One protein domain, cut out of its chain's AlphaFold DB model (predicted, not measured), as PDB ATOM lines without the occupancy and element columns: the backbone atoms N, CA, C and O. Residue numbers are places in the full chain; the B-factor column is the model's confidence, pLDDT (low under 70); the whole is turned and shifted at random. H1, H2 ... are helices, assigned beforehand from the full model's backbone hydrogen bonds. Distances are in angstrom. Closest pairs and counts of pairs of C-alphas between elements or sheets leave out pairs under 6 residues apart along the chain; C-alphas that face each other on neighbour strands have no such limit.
ATOM      1  N   ARG A  45      -1.966 -34.156 -42.566       76.44
ATOM      2  CA  ARG A  45      -3.027 -35.173 -42.411       76.44
ATOM      3  C   ARG A  45      -2.569 -36.433 -41.664       76.44
ATOM      4  O   ARG A  45      -3.334 -36.873 -40.816       76.44
ATOM      5  N   PRO A  46      -1.345 -36.961 -41.882       84.44
ATOM      6  CA  PRO A  46      -0.881 -38.133 -41.144       84.44
ATOM      7  C   PRO A  46      -0.897 -37.948 -39.621       84.44
ATOM      8  O   PRO A  46      -1.338 -38.848 -38.914       84.44
ATOM      9  N   LEU A  47      -0.506 -36.772 -39.112       84.50
ATOM     10  CA  LEU A  47      -0.567 -36.477 -37.677       84.50
ATOM     11  C   LEU A  47      -2.018 -36.485 -37.181       84.50
ATOM     12  O   LEU A  47      -2.328 -37.119 -36.178       84.50
ATOM     13  N   ILE A  48      -2.927 -35.845 -37.922       86.38
ATOM     14  CA  ILE A  48      -4.359 -35.817 -37.588       86.38
ATOM     15  C   ILE A  48      -4.969 -37.220 -37.582       86.38
ATOM     16  O   ILE A  48      -5.722 -37.555 -36.670       86.38
ATOM     17  N   ASP A  49      -4.623 -38.058 -38.558       87.31
ATOM     18  CA  ASP A  49      -5.133 -39.426 -38.671       87.31
ATOM     19  C   ASP A  49      -4.649 -40.313 -37.509       87.31
ATOM     20  O   ASP A  49      -5.380 -41.177 -37.013       87.31
ATOM     21  N   VAL A  50      -3.415 -40.100 -37.042       89.56
ATOM     22  CA  VAL A  50      -2.858 -40.765 -35.855       89.56
ATOM     23  C   VAL A  50      -3.549 -40.287 -34.581       89.56
ATOM     24  O   VAL A  50      -4.020 -41.118 -33.806       89.56
ATOM     25  N   LEU A  51      -3.688 -38.971 -34.387       87.94
ATOM     26  CA  LEU A  51      -4.378 -38.399 -33.226       87.94
ATOM     27  C   LEU A  51      -5.834 -38.864 -33.149       87.94
ATOM     28  O   LEU A  51      -6.322 -39.224 -32.080       87.94
ATOM     29  N   HIS A  52      -6.526 -38.908 -34.289       87.69
ATOM     30  CA  HIS A  52      -7.898 -39.388 -34.352       87.69
ATOM     31  C   HIS A  52      -7.997 -40.860 -33.941       87.69
ATOM     32  O   HIS A  52      -8.901 -41.227 -33.193       87.69
ATOM     33  N   ARG A  53      -7.075 -41.719 -34.388       88.19
ATOM     34  CA  ARG A  53      -7.043 -43.118 -33.932       88.19
ATOM     35  C   ARG A  53      -6.736 -43.222 -32.449       88.19
ATOM     36  O   ARG A  53      -7.444 -43.944 -31.761       88.19
ATOM     37  N   TRP A  54      -5.748 -42.480 -31.961       89.12
ATOM     38  CA  TRP A  54      -5.387 -42.466 -30.548       89.12
ATOM     39  C   TRP A  54      -6.586 -42.137 -29.649       89.12
ATOM     40  O   TRP A  54      -6.898 -42.916 -28.756       89.12
ATOM     41  N   VAL A  55      -7.321 -41.058 -29.936       86.38
ATOM     42  CA  VAL A  55      -8.487 -40.636 -29.131       86.38
ATOM     43  C   VAL A  55      -9.634 -41.656 -29.165       86.38
ATOM     44  O   VAL A  55     -10.423 -41.729 -28.224       86.38
ATOM     45  N   ASN A  56      -9.740 -42.447 -30.234       86.38
ATOM     46  CA  ASN A  56     -10.775 -43.472 -30.375       86.38
ATOM     47  C   ASN A  56     -10.361 -44.848 -29.830       86.38
ATOM     48  O   ASN A  56     -11.193 -45.755 -29.782       86.38
ATOM     49  N   LEU A  57      -9.101 -45.028 -29.427       85.69
ATOM     50  CA  LEU A  57      -8.599 -46.278 -28.868       85.69
ATOM     51  C   LEU A  57      -8.582 -46.215 -27.340       85.69
ATOM     52  O   LEU A  57      -8.098 -45.264 -26.732       85.69
ATOM     53  N   SER A  58      -9.077 -47.276 -26.703       82.19
ATOM     54  CA  SER A  58      -8.997 -47.429 -25.250       82.19
ATOM     55  C   SER A  58      -7.625 -47.977 -24.857       82.19
ATOM     56  O   SER A  58      -7.457 -49.182 -24.684       82.19
ATOM     57  N   LEU A  59      -6.638 -47.091 -24.730       84.31
ATOM     58  CA  LEU A  59      -5.296 -47.438 -24.257       84.31
ATOM     59  C   LEU A  59      -5.193 -47.409 -22.727       84.31
ATOM     60  O   LEU A  59      -6.023 -46.807 -22.043       84.31
ATOM     61  N   SER A  60      -4.136 -48.025 -22.191       86.69
ATOM     62  CA  SER A  60      -3.769 -47.862 -20.782       86.69
ATOM     63  C   SER A  60      -3.472 -46.392 -20.461       86.69
ATOM     64  O   SER A  60      -3.073 -45.610 -21.326       86.69
ATOM     65  N   GLU A  61      -3.652 -46.005 -19.198       86.81
ATOM     66  CA  GLU A  61      -3.329 -44.651 -18.727       86.81
ATOM     67  C   GLU A  61      -1.853 -44.300 -18.973       86.81
ATOM     68  O   GLU A  61      -1.548 -43.185 -19.385       86.81
ATOM     69  N   GLU A  62      -0.957 -45.279 -18.823       88.44
ATOM     70  CA  GLU A  62       0.470 -45.149 -19.127       88.44
ATOM     71  C   GLU A  62       0.720 -44.827 -20.606       88.44
ATOM     72  O   GLU A  62       1.387 -43.840 -20.913       88.44
ATOM     73  N   ASN A  63       0.131 -45.595 -21.529       87.44
ATOM     74  CA  ASN A  63       0.307 -45.361 -22.964       87.44
ATOM     75  C   ASN A  63      -0.304 -44.017 -23.384       87.44
ATOM     76  O   ASN A  63       0.270 -43.312 -24.209       87.44
ATOM     77  N   ASN A  64      -1.433 -43.625 -22.785       88.50
ATOM     78  CA  ASN A  64      -2.034 -42.313 -23.014       88.50
ATOM     79  C   ASN A  64      -1.146 -41.168 -22.519       88.50
ATOM     80  O   ASN A  64      -0.990 -40.174 -23.226       88.50
ATOM     81  N   ALA A  65      -0.563 -41.299 -21.326       89.56
ATOM     82  CA  ALA A  65       0.351 -40.301 -20.782       89.56
ATOM     83  C   ALA A  65       1.609 -40.170 -21.646       89.56
ATOM     84  O   ALA A  65       2.063 -39.059 -21.905       89.56
ATOM     85  N   LEU A  66       2.126 -41.293 -22.142       91.19
ATOM     86  CA  LEU A  66       3.327 -41.325 -22.960       91.19
ATOM     87  C   LEU A  66       3.089 -40.724 -24.355       91.19
ATOM     88  O   LEU A  66       3.872 -39.891 -24.804       91.19
ATOM     89  N   ILE A  67       1.984 -41.080 -25.021       90.69
ATOM     90  CA  ILE A  67       1.596 -40.466 -26.303       90.69
ATOM     91  C   ILE A  67       1.406 -38.956 -26.131       90.69
ATOM     92  O   ILE A  67       1.896 -38.173 -26.943       90.69
ATOM     93  N   LYS A  68       0.741 -38.537 -25.050       90.81
ATOM     94  CA  LYS A  68       0.544 -37.123 -24.731       90.81
ATOM     95  C   LYS A  68       1.869 -36.380 -24.549       90.81
ATOM     96  O   LYS A  68       2.009 -35.293 -25.097       90.81
ATOM     97  N   ASP A  69       2.822 -36.952 -23.818       91.06
ATOM     98  CA  ASP A  69       4.143 -36.348 -23.616       91.06
ATOM     99  C   ASP A  69       4.886 -36.164 -24.946       91.06
ATOM    100  O   ASP A  69       5.372 -35.074 -25.237       91.06
ATOM    101  N   VAL A  70       4.879 -37.181 -25.813       91.00
ATOM    102  CA  VAL A  70       5.489 -37.081 -27.148       91.00
ATOM    103  C   VAL A  70       4.851 -35.966 -27.967       91.00
ATOM    104  O   VAL A  70       5.564 -35.143 -28.533       91.00
ATOM    105  N   ILE A  71       3.520 -35.891 -27.989       90.19
ATOM    106  CA  ILE A  71       2.790 -34.862 -28.737       90.19
ATOM    107  C   ILE A  71       3.134 -33.456 -28.234       90.19
ATOM    108  O   ILE A  71       3.403 -32.576 -29.047       90.19
ATOM    109  N   LEU A  72       3.153 -33.241 -26.915       89.44
ATOM    110  CA  LEU A  72       3.451 -31.928 -26.328       89.44
ATOM    111  C   LEU A  72       4.903 -31.489 -26.556       89.44
ATOM    112  O   LEU A  72       5.165 -30.293 -26.649       89.44
ATOM    113  N   ASN A  73       5.833 -32.439 -26.674       88.56
ATOM    114  CA  ASN A  73       7.241 -32.163 -26.964       88.56
ATOM    115  C   ASN A  73       7.562 -32.109 -28.469       88.56
ATOM    116  O   ASN A  73       8.698 -31.810 -28.837       88.56
ATOM    117  N   THR A  74       6.595 -32.401 -29.345       87.69
ATOM    118  CA  THR A  74       6.793 -32.363 -30.798       87.69
ATOM    119  C   THR A  74       6.673 -30.932 -31.306       87.69
ATOM    120  O   THR A  74       5.606 -30.325 -31.203       87.69
ATOM    121  N   ASP A  75       7.720 -30.406 -31.945       84.81
ATOM    122  CA  ASP A  75       7.576 -29.180 -32.732       84.81
ATOM    123  C   ASP A  75       6.839 -29.493 -34.041       84.81
ATOM    124  O   ASP A  75       7.399 -30.073 -34.973       84.81
ATOM    125  N   VAL A  76       5.569 -29.092 -34.128       80.69
ATOM    126  CA  VAL A  76       4.720 -29.333 -35.309       80.69
ATOM    127  C   VAL A  76       5.212 -28.615 -36.573       80.69
ATOM    128  O   VAL A  76       4.789 -28.962 -37.679       80.69
ATOM    129  N   ASN A  77       6.122 -27.644 -36.440       80.88
ATOM    130  CA  ASN A  77       6.758 -26.965 -37.571       80.88
ATOM    131  C   ASN A  77       7.983 -27.727 -38.110       80.88
ATOM    132  O   ASN A  77       8.417 -27.456 -39.233       80.88
ATOM    133  N   ASP A  78       8.528 -28.683 -37.348       86.06
ATOM    134  CA  ASP A  78       9.623 -29.557 -37.769       86.06
ATOM    135  C   ASP A  78       9.066 -30.881 -38.306       86.06
ATOM    136  O   ASP A  78       8.722 -31.806 -37.567       86.06
ATOM    137  N   GLN A  79       9.006 -30.996 -39.635       84.44
ATOM    138  CA  GLN A  79       8.460 -32.181 -40.297       84.44
ATOM    139  C   GLN A  79       9.185 -33.478 -39.901       84.44
ATOM    140  O   GLN A  79       8.540 -34.518 -39.818       84.44
ATOM    141  N   ALA A  80      10.493 -33.436 -39.624       87.69
ATOM    142  CA  ALA A  80      11.236 -34.635 -39.238       87.69
ATOM    143  C   ALA A  80      10.847 -35.111 -37.831       87.69
ATOM    144  O   ALA A  80      10.726 -36.316 -37.601       87.69
ATOM    145  N   GLN A  81      10.612 -34.177 -36.905       88.94
ATOM    146  CA  GLN A  81      10.100 -34.507 -35.572       88.94
ATOM    147  C   GLN A  81       8.665 -35.010 -35.628       88.94
ATOM    148  O   GLN A  81       8.334 -35.977 -34.942       88.94
ATOM    149  N   VAL A  82       7.824 -34.403 -36.467       87.75
ATOM    150  CA  VAL A  82       6.450 -34.869 -36.673       87.75
ATOM    151  C   VAL A  82       6.434 -36.291 -37.220       87.75
ATOM    152  O   VAL A  82       5.723 -37.134 -36.677       87.75
ATOM    153  N   ASP A  83       7.240 -36.590 -38.238       89.31
ATOM    154  CA  ASP A  83       7.305 -37.930 -38.830       89.31
ATOM    155  C   ASP A  83       7.801 -38.973 -37.813       89.31
ATOM    156  O   ASP A  83       7.219 -40.056 -37.703       89.31
ATOM    157  N   ALA A  84       8.821 -38.636 -37.015       91.25
ATOM    158  CA  ALA A  84       9.319 -39.508 -35.950       91.25
ATOM    159  C   ALA A  84       8.266 -39.747 -34.854       91.25
ATOM    160  O   ALA A  84       8.086 -40.875 -34.391       91.25
ATOM    161  N   SER A  85       7.536 -38.700 -34.470       90.94
ATOM    162  CA  SER A  85       6.495 -38.772 -33.441       90.94
ATOM    163  C   SER A  85       5.292 -39.578 -33.918       90.94
ATOM    164  O   SER A  85       4.776 -40.413 -33.180       90.94
ATOM    165  N   ILE A  86       4.891 -39.409 -35.181       90.75
ATOM    166  CA  ILE A  86       3.875 -40.245 -35.830       90.75
ATOM    167  C   ILE A  86       4.286 -41.714 -35.787       90.75
ATOM    168  O   ILE A  86       3.493 -42.544 -35.347       90.75
ATOM    169  N   GLN A  87       5.509 -42.034 -36.223       92.25
ATOM    170  CA  GLN A  87       5.993 -43.412 -36.243       92.25
ATOM    171  C   GLN A  87       5.955 -44.027 -34.841       92.25
ATOM    172  O   GLN A  87       5.463 -45.138 -34.657       92.25
ATOM    173  N   PHE A  88       6.425 -43.283 -33.845       92.06
ATOM    174  CA  PHE A  88       6.441 -43.739 -32.468       92.06
ATOM    175  C   PHE A  88       5.030 -44.000 -31.912       92.06
ATOM    176  O   PHE A  88       4.778 -45.046 -31.308       92.06
ATOM    177  N   ILE A  89       4.084 -43.083 -32.145       91.19
ATOM    178  CA  ILE A  89       2.695 -43.262 -31.703       91.19
ATOM    179  C   ILE A  89       2.073 -44.473 -32.410       91.19
ATOM    180  O   ILE A  89       1.432 -45.291 -31.761       91.19
ATOM    181  N   GLU A  90       2.296 -44.645 -33.712       90.50
ATOM    182  CA  GLU A  90       1.807 -45.802 -34.476       90.50
ATOM    183  C   GLU A  90       2.309 -47.140 -33.924       90.50
ATOM    184  O   GLU A  90       1.534 -48.090 -33.791       90.50
ATOM    185  N   GLU A  91       3.586 -47.219 -33.550       88.75
ATOM    186  CA  GLU A  91       4.162 -48.409 -32.919       88.75
ATOM    187  C   GLU A  91       3.472 -48.722 -31.577       88.75
ATOM    188  O   GLU A  91       3.125 -49.878 -31.299       88.75
ATOM    189  N   LEU A  92       3.169 -47.700 -30.770       87.31
ATOM    190  CA  LEU A  92       2.415 -47.862 -29.520       87.31
ATOM    191  C   LEU A  92       0.961 -48.284 -29.743       87.31
ATOM    192  O   LEU A  92       0.443 -49.143 -29.020       87.31
ATOM    193  N   LEU A  93       0.288 -47.716 -30.744       86.31
ATOM    194  CA  LEU A  93      -1.084 -48.091 -31.080       86.31
ATOM    195  C   LEU A  93      -1.143 -49.549 -31.568       86.31
ATOM    196  O   LEU A  93      -1.993 -50.323 -31.123       86.31
ATOM    197  N   CYS A  94      -0.208 -49.958 -32.426       83.56
ATOM    198  CA  CYS A  94      -0.146 -51.310 -32.984       83.56
ATOM    199  C   CYS A  94       0.144 -52.384 -31.920       83.56
ATOM    200  O   CYS A  94      -0.470 -53.454 -31.918       83.56
ATOM    201  N   THR A  95       1.041 -52.101 -30.974       75.06
ATOM    202  CA  THR A  95       1.345 -53.022 -29.864       75.06
ATOM    203  C   THR A  95       0.184 -53.150 -28.877       75.06
ATOM    204  O   THR A  95      -0.095 -54.246 -28.394       75.06
ATOM    205  N   SER A  96      -0.553 -52.065 -28.632       62.72
ATOM    206  CA  SER A  96      -1.711 -52.063 -27.726       62.72
ATOM    207  C   SER A  96      -2.941 -52.768 -28.314       62.72
ATOM    208  O   SER A  96      -3.739 -53.348 -27.578       62.72
ATOM    209  N   THR A  97      -3.087 -52.767 -29.642       56.22
ATOM    210  CA  THR A  97      -4.213 -53.428 -30.328       56.22
ATOM    211  C   THR A  97      -4.110 -54.960 -30.244       56.22
ATOM    212  O   THR A  97      -5.123 -55.637 -30.077       56.22
ATOM    213  N   GLN A  98      -2.891 -55.515 -30.222       52.19
ATOM    214  CA  GLN A  98      -2.650 -56.966 -30.124       52.19
ATOM    215  C   GLN A  98      -3.077 -57.590 -28.783       52.19
ATOM    216  O   GLN A  98      -3.248 -58.804 -28.693       52.19
ATOM    217  N   VAL A  99      -3.273 -56.788 -27.732       49.94
ATOM    218  CA  VAL A  99      -3.670 -57.293 -26.405       49.94
ATOM    219  C   VAL A  99      -5.188 -57.486 -26.293       49.94
ATOM    220  O   VAL A  99      -5.649 -58.277 -25.471       49.94
ATOM    221  N   THR A 100      -5.975 -56.813 -27.138       44.09
ATOM    222  CA  THR A 100      -7.446 -56.845 -27.045       44.09
ATOM    223  C   THR A 100      -8.055 -58.023 -27.814       44.09
ATOM    224  O   THR A 100      -9.103 -58.523 -27.425       44.09
ATOM    225  N   GLU A 101      -7.377 -58.543 -28.843       43.88
ATOM    226  CA  GLU A 101      -7.860 -59.695 -29.627       43.88
ATOM    227  C   GLU A 101      -7.532 -61.066 -29.000       43.88
ATOM    228  O   GLU A 101      -8.035 -62.088 -29.457       43.88
ATOM    229  N   ALA A 102      -6.731 -61.127 -27.930       40.75
ATOM    230  CA  ALA A 102      -6.313 -62.392 -27.309       40.75
ATOM    231  C   ALA A 102      -7.211 -62.872 -26.148       40.75
ATOM    232  O   ALA A 102      -6.868 -63.843 -25.472       40.75
TER     233      ALA A 102
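AT A GLANCE: This is residues 45 to 102 of the 114 residues of an uncharacterized protein of Syntrophomonadaceae bacterium (UniProt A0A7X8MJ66). Three helices lie roughly lengthwise in a small bundle, their centres making a triangle. The longest, H3, packs with H2 as a nearly straight-sided helical hairpin, and H1 packs on H3 at a shallow slant, while H1 and H2 are near each other without touching. The printed part has 58 residues with three named helices, in the order H1, H2, H3, and no named strand; the class is all helix. It is compact, with a radius of gyration of the C-alphas of 11.4 A, and only just elongated, spanning 39 by 19 by 16 A.

IN THESE COORDINATES: H3, residues 79 to 97, is 26.7 A from first to last C-alpha and ends with C-alpha 97 at (-4.213, -53.428, -30.328). H2, residues 61 to 73, is 18.3 A long, with C-alpha 61 at (-3.329, -44.651, -18.727). H1, residues 45 to 56, is 16.5 A long and begins with C-alpha 45 at (-3.027, -35.173, -42.411).

HOW THE PARTS SIT: H3 touches H2 with residues 85 to 92 alone; their closest C-alphas, those of Ile 67 and Ile 89, are 6.2 A apart. This hairpin has a shallow tilt of 6 degrees, opposite ways. H1 touches H3, the closest C-alphas being those of Leu 47 and Ile 86, 6.1 A apart. These two run the same way at a shallow tilt of 31 degrees. H1 and H2 are near each other, with closest C-alphas 8.2 A apart. In H1, H2 and H3 every O i to N i+4 pair is within hydrogen-bond range.

THE WHOLE: The two C-alphas farthest apart, those of Asn 77 and Ala 102, are 39.1 A apart. The printed part has no cut, and the links H1 to H2 and H2 to H3 are tight. Mean pLDDT of the printed part is 82.8; residues 96 to 102 are under 70.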